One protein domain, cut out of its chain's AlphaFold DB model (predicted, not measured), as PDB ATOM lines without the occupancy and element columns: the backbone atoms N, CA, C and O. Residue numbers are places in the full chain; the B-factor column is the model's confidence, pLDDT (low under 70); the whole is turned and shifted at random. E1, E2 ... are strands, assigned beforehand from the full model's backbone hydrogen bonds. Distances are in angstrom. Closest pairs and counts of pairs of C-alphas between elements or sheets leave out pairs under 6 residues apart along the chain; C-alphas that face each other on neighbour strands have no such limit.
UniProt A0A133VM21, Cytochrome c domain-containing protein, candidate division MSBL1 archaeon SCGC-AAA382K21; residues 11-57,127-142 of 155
ATOM      1  N   TRP A  11     -20.870  10.291 -21.074       83.25
ATOM      2  CA  TRP A  11     -19.545   9.911 -20.603       83.25
ATOM      3  C   TRP A  11     -18.981   8.690 -21.347       83.25
ATOM      4  O   TRP A  11     -17.770   8.528 -21.375       83.25
ATOM      5  N   ARG A  12     -19.811   7.849 -21.980       83.19
ATOM      6  CA  ARG A  12     -19.349   6.723 -22.814       83.19
ATOM      7  C   ARG A  12     -18.715   7.154 -24.129       83.19
ATOM      8  O   ARG A  12     -17.971   6.375 -24.710       83.19
ATOM      9  N   GLU A  13     -19.037   8.354 -24.597       83.19
ATOM     10  CA  GLU A  13     -18.396   8.963 -25.765       83.19
ATOM     11  C   GLU A  13     -17.019   9.532 -25.410       83.19
ATOM     12  O   GLU A  13     -16.220   9.828 -26.292       83.19
ATOM     13  N   GLY A  14     -16.751   9.726 -24.115       75.75
ATOM     14  CA  GLY A  14     -15.423  10.064 -23.637       75.75
ATOM     15  C   GLY A  14     -14.546   8.819 -23.615       75.75
ATOM     16  O   GLY A  14     -14.912   7.811 -23.007       75.75
ATOM     17  N   ASP A  15     -13.363   8.910 -24.216       83.44
ATOM     18  CA  ASP A  15     -12.308   7.894 -24.140       83.44
ATOM     19  C   ASP A  15     -11.663   7.867 -22.737       83.44
ATOM     20  O   ASP A  15     -10.469   8.102 -22.572       83.44
ATOM     21  N   PHE A  16     -12.470   7.646 -21.694       84.38
ATOM     22  CA  PHE A  16     -12.017   7.671 -20.307       84.38
ATOM     23  C   PHE A  16     -11.251   6.406 -19.931       84.38
ATOM     24  O   PHE A  16     -11.730   5.275 -20.067       84.38
ATOM     25  N   GLU A  17     -10.095   6.616 -19.325       84.44
ATOM     26  CA  GLU A  17      -9.275   5.583 -18.733       84.44
ATOM     27  C   GLU A  17      -9.568   5.404 -17.240       84.44
ATOM     28  O   GLU A  17     -10.270   6.165 -16.572       84.44
ATOM     29  N   ARG A  18      -9.019   4.330 -16.672       82.06
ATOM     30  CA  ARG A  18      -9.131   4.071 -15.238       82.06
ATOM     31  C   ARG A  18      -8.487   5.212 -14.449       82.06
ATOM     32  O   ARG A  18      -7.327   5.539 -14.662       82.06
ATOM     33  N   GLY A  19      -9.194   5.692 -13.427       82.50
ATOM     34  CA  GLY A  19      -8.707   6.777 -12.574       82.50
ATOM     35  C   GLY A  19      -9.018   8.167 -13.121       82.50
ATOM     36  O   GLY A  19      -8.868   9.138 -12.368       82.50
ATOM     37  N   ASP A  20      -9.530   8.250 -14.352       88.38
ATOM     38  CA  ASP A  20     -10.033   9.494 -14.905       88.38
ATOM     39  C   ASP A  20     -11.177  10.041 -14.074       88.38
ATOM     40  O   ASP A  20     -11.932   9.322 -13.408       88.38
ATOM     41  N   LYS A  21     -11.263  11.366 -14.108       90.62
ATOM     42  CA  LYS A  21     -12.222  12.144 -13.343       90.62
ATOM     43  C   LYS A  21     -12.913  13.092 -14.295       90.62
ATOM     44  O   LYS A  21     -12.253  13.849 -15.001       90.62
ATOM     45  N   TRP A  22     -14.231  13.105 -14.252       91.88
ATOM     46  CA  TRP A  22     -15.038  14.065 -14.995       91.88
ATOM     47  C   TRP A  22     -16.136  14.609 -14.101       91.88
ATOM     48  O   TRP A  22     -16.215  14.286 -12.910       91.88
ATOM     49  N   ARG A  23     -16.954  15.493 -14.666       93.19
ATOM     50  CA  ARG A  23     -18.085  16.068 -13.960       93.19
ATOM     51  C   ARG A  23     -19.370  15.900 -14.735       93.19
ATOM     52  O   ARG A  23     -19.369  16.029 -15.955       93.19
ATOM     53  N   SER A  24     -20.443  15.630 -14.013       92.06
ATOM     54  CA  SER A  24     -21.788  15.568 -14.553       92.06
ATOM     55  C   SER A  24     -22.478  16.925 -14.525       92.06
ATOM     56  O   SER A  24     -22.103  17.819 -13.755       92.06
ATOM     57  N   GLU A  25     -23.509  17.057 -15.350       93.44
ATOM     58  CA  GLU A  25     -24.483  18.147 -15.251       93.44
ATOM     59  C   GLU A  25     -25.337  18.013 -13.987       93.44
ATOM     60  O   GLU A  25     -25.574  18.998 -13.287       93.44
ATOM     61  N   GLN A  26     -25.726  16.779 -13.650       92.44
ATOM     62  CA  GLN A  26     -26.455  16.458 -12.428       92.44
ATOM     63  C   GLN A  26     -25.553  16.581 -11.192       92.44
ATOM     64  O   GLN A  26     -24.355  16.273 -11.237       92.44
ATOM     65  N   VAL A  27     -26.141  16.990 -10.070       93.38
ATOM     66  CA  VAL A  27     -25.494  17.045  -8.756       93.38
ATOM     67  C   VAL A  27     -25.982  15.869  -7.928       93.38
ATOM     68  O   VAL A  27     -27.150  15.502  -7.970       93.38
ATOM     69  N   TYR A  28     -25.099  15.282  -7.137       90.75
ATOM     70  CA  TYR A  28     -25.435  14.141  -6.304       90.75
ATOM     71  C   TYR A  28     -25.127  14.443  -4.846       90.75
ATOM     72  O   TYR A  28     -24.135  15.105  -4.549       90.75
ATOM     73  N   ARG A  29     -25.984  13.974  -3.942       91.44
ATOM     74  CA  ARG A  29     -25.942  14.223  -2.502       91.44
ATOM     75  C   ARG A  29     -25.797  12.908  -1.748       91.44
ATOM     76  O   ARG A  29     -26.521  11.958  -2.022       91.44
ATOM     77  N   CYS A  30     -24.910  12.887  -0.756       88.81
ATOM     78  CA  CYS A  30     -24.757  11.730   0.122       88.81
ATOM     79  C   CYS A  30     -25.924  11.549   1.072       88.81
ATOM     80  O   CYS A  30     -26.262  12.478   1.789       88.81
ATOM     81  N   ASP A  31     -26.484  10.343   1.134       88.25
ATOM     82  CA  ASP A  31     -27.597  10.020   2.033       88.25
ATOM     83  C   ASP A  31     -27.159   9.959   3.511       88.25
ATOM     84  O   ASP A  31     -27.970  10.147   4.419       88.25
ATOM     85  N   ILE A  32     -25.858   9.768   3.758       89.75
ATOM     86  CA  ILE A  32     -25.265   9.756   5.101       89.75
ATOM     87  C   ILE A  32     -24.984  11.198   5.548       89.75
ATOM     88  O   ILE A  32     -25.687  11.742   6.405       89.75
ATOM     89  N   CYS A  33     -23.984  11.840   4.935       89.88
ATOM     90  CA  CYS A  33     -23.441  13.129   5.379       89.88
ATOM     91  C   CYS A  33     -23.943  14.360   4.610       89.88
ATOM     92  O   CYS A  33     -23.512  15.469   4.900       89.88
ATOM     93  N   HIS A  34     -24.813  14.186   3.613       91.12
ATOM     94  CA  HIS A  34     -25.418  15.263   2.814       91.12
ATOM     95  C   HIS A  34     -24.462  16.129   1.977       91.12
ATOM     96  O   HIS A  34     -24.935  17.016   1.266       91.12
ATOM     97  N   THR A  35     -23.157  15.842   1.953       91.44
ATOM     98  CA  THR A  35     -22.232  16.532   1.042       91.44
ATOM     99  C   THR A  35     -22.623  16.287  -0.407       91.44
ATOM    100  O   THR A  35     -22.971  15.158  -0.781       91.44
ATOM    101  N   LYS A  36     -22.514  17.328  -1.228       92.75
ATOM    102  CA  LYS A  36     -22.838  17.285  -2.650       92.75
ATOM    103  C   LYS A  36     -21.588  17.178  -3.507       92.75
ATOM    104  O   LYS A  36     -20.558  17.784  -3.224       92.75
ATOM    105  N   THR A  37     -21.679  16.459  -4.615       92.50
ATOM    106  CA  THR A  37     -20.678  16.513  -5.675       92.50
ATOM    107  C   THR A  37     -21.298  16.231  -7.033       92.50
ATOM    108  O   THR A  37     -22.257  15.479  -7.153       92.50
ATOM    109  N   ASN A  38     -20.740  16.828  -8.080       93.31
ATOM    110  CA  ASN A  38     -21.000  16.419  -9.460       93.31
ATOM    111  C   ASN A  38     -19.781  15.733 -10.083       93.31
ATOM    112  O   ASN A  38     -19.651  15.680 -11.298       93.31
ATOM    113  N   LYS A  39     -18.832  15.276  -9.265       92.38
ATOM    114  CA  LYS A  39     -17.595  14.657  -9.722       92.38
ATOM    115  C   LYS A  39     -17.732  13.143  -9.773       92.38
ATOM    116  O   LYS A  39     -18.136  12.508  -8.800       92.38
ATOM    117  N   TRP A  40     -17.307  12.581 -10.890       89.69
ATOM    118  CA  TRP A  40     -17.263  11.152 -11.144       89.69
ATOM    119  C   TRP A  40     -15.826  10.678 -11.323       89.69
ATOM    120  O   TRP A  40     -14.938  11.444 -11.700       89.69
ATOM    121  N   HIS A  41     -15.618   9.403 -11.029       87.69
ATOM    122  CA  HIS A  41     -14.365   8.685 -11.157       87.69
ATOM    123  C   HIS A  41     -14.595   7.409 -11.963       87.69
ATOM    124  O   HIS A  41     -15.541   6.670 -11.690       87.69
ATOM    125  N   MET A  42     -13.704   7.098 -12.900       86.19
ATOM    126  CA  MET A  42     -13.745   5.804 -13.574       86.19
ATOM    127  C   MET A  42     -13.191   4.738 -12.624       86.19
ATOM    128  O   MET A  42     -12.021   4.789 -12.228       86.19
ATOM    129  N   GLY A  43     -14.049   3.800 -12.216       76.69
ATOM    130  CA  GLY A  43     -13.757   2.801 -11.191       76.69
ATOM    131  C   GLY A  43     -12.633   1.817 -11.547       76.69
ATOM    132  O   GLY A  43     -12.331   1.557 -12.712       76.69
ATOM    133  N   GLY A  44     -12.016   1.250 -10.503       59.50
ATOM    134  CA  GLY A  44     -11.117   0.093 -10.583       59.50
ATOM    135  C   GLY A  44     -11.849  -1.255 -10.469       59.50
ATOM    136  O   GLY A  44     -13.055  -1.301 -10.245       59.50
ATOM    137  N   TRP A  45     -11.108  -2.357 -10.634       45.50
ATOM    138  CA  TRP A  45     -11.632  -3.733 -10.616       45.50
ATOM    139  C   TRP A  45     -12.283  -4.124  -9.267       45.50
ATOM    140  O   TRP A  45     -11.751  -3.721  -8.233       45.50
ATOM    141  N   PRO A  46     -13.357  -4.948  -9.253       49.41
ATOM    142  CA  PRO A  46     -14.122  -5.436 -10.401       49.41
ATOM    143  C   PRO A  46     -15.193  -4.411 -10.824       49.41
ATOM    144  O   PRO A  46     -16.018  -3.972 -10.026       49.41
ATOM    145  N   GLY A  47     -15.174  -4.022 -12.105       58.25
ATOM    146  CA  GLY A  47     -16.128  -3.080 -12.709       58.25
ATOM    147  C   GLY A  47     -15.495  -1.756 -13.154       58.25
ATOM    148  O   GLY A  47     -15.241  -0.876 -12.338       58.25
ATOM    149  N   LYS A  48     -15.308  -1.588 -14.474       63.41
ATOM    150  CA  LYS A  48     -14.911  -0.327 -15.141       63.41
ATOM    151  C   LYS A  48     -16.086   0.668 -15.238       63.41
ATOM    152  O   LYS A  48     -16.331   1.243 -16.292       63.41
ATOM    153  N   GLY A  49     -16.898   0.752 -14.191       75.50
ATOM    154  CA  GLY A  49     -18.067   1.624 -14.161       75.50
ATOM    155  C   GLY A  49     -17.722   2.996 -13.585       75.50
ATOM    156  O   GLY A  49     -16.785   3.103 -12.786       75.50
ATOM    157  N   PRO A  50     -18.489   4.033 -13.938       80.88
ATOM    158  CA  PRO A  50     -18.395   5.325 -13.286       80.88
ATOM    159  C   PRO A  50     -18.816   5.193 -11.815       80.88
ATOM    160  O   PRO A  50     -19.770   4.485 -11.488       80.88
ATOM    161  N   ARG A  51     -18.089   5.848 -10.910       82.06
ATOM    162  CA  ARG A  51     -18.385   5.891  -9.472       82.06
ATOM    163  C   ARG A  51     -18.277   7.319  -8.950       82.06
ATOM    164  O   ARG A  51     -17.393   8.069  -9.358       82.06
ATOM    165  N   HIS A  52     -19.137   7.673  -8.009       77.75
ATOM    166  CA  HIS A  52     -18.942   8.859  -7.187       77.75
ATOM    167  C   HIS A  52     -18.085   8.537  -5.974       77.75
ATOM    168  O   HIS A  52     -18.098   7.415  -5.475       77.75
ATOM    169  N   LEU A  53     -17.380   9.548  -5.479       80.31
ATOM    170  CA  LEU A  53     -16.750   9.507  -4.168       80.31
ATOM    171  C   LEU A  53     -17.380  10.615  -3.335       80.31
ATOM    172  O   LEU A  53     -17.285  11.787  -3.702       80.31
ATOM    173  N   CYS A  54     -18.040  10.234  -2.243       87.06
ATOM    174  CA  CYS A  54     -18.568  11.180  -1.272       87.06
ATOM    175  C   CYS A  54     -17.397  12.015  -0.712       87.06
ATOM    176  O   CYS A  54     -16.447  11.434  -0.180       87.06
ATOM    177  N   PRO A  55     -17.427  13.359  -0.804       88.88
ATOM    178  CA  PRO A  55     -16.382  14.209  -0.228       88.88
ATOM    179  C   PRO A  55     -16.165  13.992   1.275       88.88
ATOM    180  O   PRO A  55     -15.052  14.179   1.773       88.88
ATOM    181  N   GLY A  56     -17.223  13.586   1.984       87.25
ATOM    182  CA  GLY A  56     -17.190  13.245   3.401       87.25
ATOM    183  C   GLY A  56     -16.531  11.899   3.735       87.25
ATOM    184  O   GLY A  56     -16.053  11.762   4.850       87.25
ATOM    185  N   ASP A  57     -16.424  10.945   2.798       86.06
ATOM    186  CA  ASP A  57     -15.991   9.549   3.075       86.06
ATOM    187  C   ASP A  57     -14.543   9.433   3.584       86.06
ATOM    188  O   ASP A  57     -14.122   8.401   4.088       86.06
ATOM    189  N   ASP A 127     -18.935  20.391   0.069       91.88
ATOM    190  CA  ASP A 127     -19.541  20.285  -1.255       91.88
ATOM    191  C   ASP A 127     -18.484  20.493  -2.362       91.88
ATOM    192  O   ASP A 127     -17.807  21.518  -2.431       91.88
ATOM    193  N   ASP A 128     -18.350  19.520  -3.269       92.62
ATOM    194  CA  ASP A 128     -17.481  19.581  -4.454       92.62
ATOM    195  C   ASP A 128     -18.330  19.609  -5.729       92.62
ATOM    196  O   ASP A 128     -18.323  18.667  -6.533       92.62
ATOM    197  N   VAL A 129     -19.077  20.699  -5.915       93.12
ATOM    198  CA  VAL A 129     -19.900  20.965  -7.104       93.12
ATOM    199  C   VAL A 129     -19.236  22.044  -7.956       93.12
ATOM    200  O   VAL A 129     -18.915  23.122  -7.462       93.12
ATOM    201  N   LYS A 130     -19.007  21.771  -9.246       93.38
ATOM    202  CA  LYS A 130     -18.386  22.740 -10.169       93.38
ATOM    203  C   LYS A 130     -19.056  22.751 -11.530       93.38
ATOM    204  O   LYS A 130     -19.206  21.698 -12.144       93.38
ATOM    205  N   GLY A 131     -19.377  23.944 -12.021       91.69
ATOM    206  CA  GLY A 131     -19.932  24.175 -13.358       91.69
ATOM    207  C   GLY A 131     -21.407  23.800 -13.524       91.69
ATOM    208  O   GLY A 131     -22.013  24.258 -14.484       91.69
ATOM    209  N   ALA A 132     -21.978  23.001 -12.616       89.94
ATOM    210  CA  ALA A 132     -23.402  22.683 -12.620       89.94
ATOM    211  C   ALA A 132     -24.241  23.960 -12.455       89.94
ATOM    212  O   ALA A 132     -23.839  24.890 -11.746       89.94
ATOM    213  N   SER A 133     -25.393  24.011 -13.122       88.75
ATOM    214  CA  SER A 133     -26.305  25.149 -13.021       88.75
ATOM    215  C   SER A 133     -26.944  25.223 -11.630       88.75
ATOM    216  O   SER A 133     -27.037  24.230 -10.911       88.75
ATOM    217  N   ALA A 134     -27.439  26.405 -11.250       86.12
ATOM    218  CA  ALA A 134     -28.183  26.566  -9.997       86.12
ATOM    219  C   ALA A 134     -29.483  25.736  -9.964       86.12
ATOM    220  O   ALA A 134     -29.987  25.421  -8.892       86.12
ATOM    221  N   SER A 135     -30.010  25.374 -11.138       87.81
ATOM    222  CA  SER A 135     -31.190  24.528 -11.318       87.81
ATOM    223  C   SER A 135     -30.837  23.062 -11.587       87.81
ATOM    224  O   SER A 135     -31.693  22.319 -12.067       87.81
ATOM    225  N   ALA A 136     -29.584  22.654 -11.366       88.44
ATOM    226  CA  ALA A 136     -29.169  21.278 -11.585       88.44
ATOM    227  C   ALA A 136     -29.956  20.336 -10.667       88.44
ATOM    228  O   ALA A 136     -30.142  20.601  -9.478       88.44
ATOM    229  N   GLU A 137     -30.401  19.220 -11.233       90.06
ATOM    230  CA  GLU A 137     -31.092  18.180 -10.485       90.06
ATOM    231  C   GLU A 137     -30.168  17.608  -9.398       90.06
ATOM    232  O   GLU A 137     -29.006  17.291  -9.672       90.06
ATOM    233  N   ILE A 138     -30.683  17.480  -8.168       90.12
ATOM    234  CA  ILE A 138     -29.972  16.868  -7.040       90.12
ATOM    235  C   ILE A 138     -30.491  15.445  -6.834       90.12
ATOM    236  O   ILE A 138     -31.654  15.256  -6.480       90.12
ATOM    237  N   ARG A 139     -29.613  14.452  -6.985       88.25
ATOM    238  CA  ARG A 139     -29.918  13.020  -6.821       88.25
ATOM    239  C   ARG A 139     -29.300  12.443  -5.545       88.25
ATOM    240  O   ARG A 139     -28.265  12.929  -5.098       88.25
ATOM    241  N   GLY A 140     -29.924  11.423  -4.955       80.75
ATOM    242  CA  GLY A 140     -29.372  10.684  -3.806       80.75
ATOM    243  C   GLY A 140     -28.315   9.655  -4.227       80.75
ATOM    244  O   GLY A 140     -28.381   9.126  -5.340       80.75
ATOM    245  N   PHE A 141     -27.340   9.372  -3.357       72.62
ATOM    246  CA  PHE A 141     -26.432   8.231  -3.533       72.62
ATOM    247  C   PHE A 141     -27.087   6.986  -2.947       72.62
ATOM    248  O   PHE A 141     -27.322   6.979  -1.740       72.62
ATOM    249  N   PRO A 142     -27.251   5.881  -3.686       53.78
ATOM    250  CA  PRO A 142     -27.361   4.621  -2.985       53.78
ATOM    251  C   PRO A 142     -26.021   4.358  -2.272       53.78
ATOM    252  O   PRO A 142     -24.947   4.635  -2.820       53.78
TER     253      PRO A 142
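Overview. This is residues 11 to 57 and 127 to 142 of the 155 residues of the protein "Cytochrome c domain-containing protein" of candidate division MSBL1 archaeon SCGC-AAA382K21 (UniProt A0A133VM21). With little regular structure, this is a strongly twisted sheet curled like part of a barrel: the hairpin E1 and E2, with short E3 at one edge and short E4 at the other. Of 63 printed residues, 22 are in four named strands, E1 to E4 along the chain, with no named helix: all strand. The mixed sheet runs E3, E2, E1, E4. The whole is compact, radius of gyration of the C-alphas 11.8 A, spanning 29 by 24 by 15 A.

Along the chain. E1, residues 21 to 29, 17.6 A, begins at C-alpha 21 (-12.222, 12.144, -13.343) and bends by 99 degrees at residue 25. E2 is residues 36 to 42, 18.3 A; E3 is residues 50 to 52, 7.1 A. E4, residues 138 to 140, 7.0 A, ends at C-alpha 140 (-29.372, 10.684, -3.806).

Arrangement. E1, E2 and E3 form a meander, each strand the antiparallel neighbour of the one before. Within hydrogen-bond range are N 24 and O 38 in hairpin E1 and E2, 2.8 A, and N 41 and O 51 in hairpin E2 and E3, 2.8 A. E4 is parallel to E1, with N 139 and O 27 at 2.9 A. Edge strands E3 and E4 are apart.

Size, cuts and confidence. The farthest C-alphas, Pro 46 and Ala 134, are 35.0 A apart. Residues 58 to 126 are cut out; C-alphas 57 and 127 are 12.1 A apart. The links E1 to E2 and E2 to E3 are short. Model pLDDT is under 70 at residues 44 to 48 and 142.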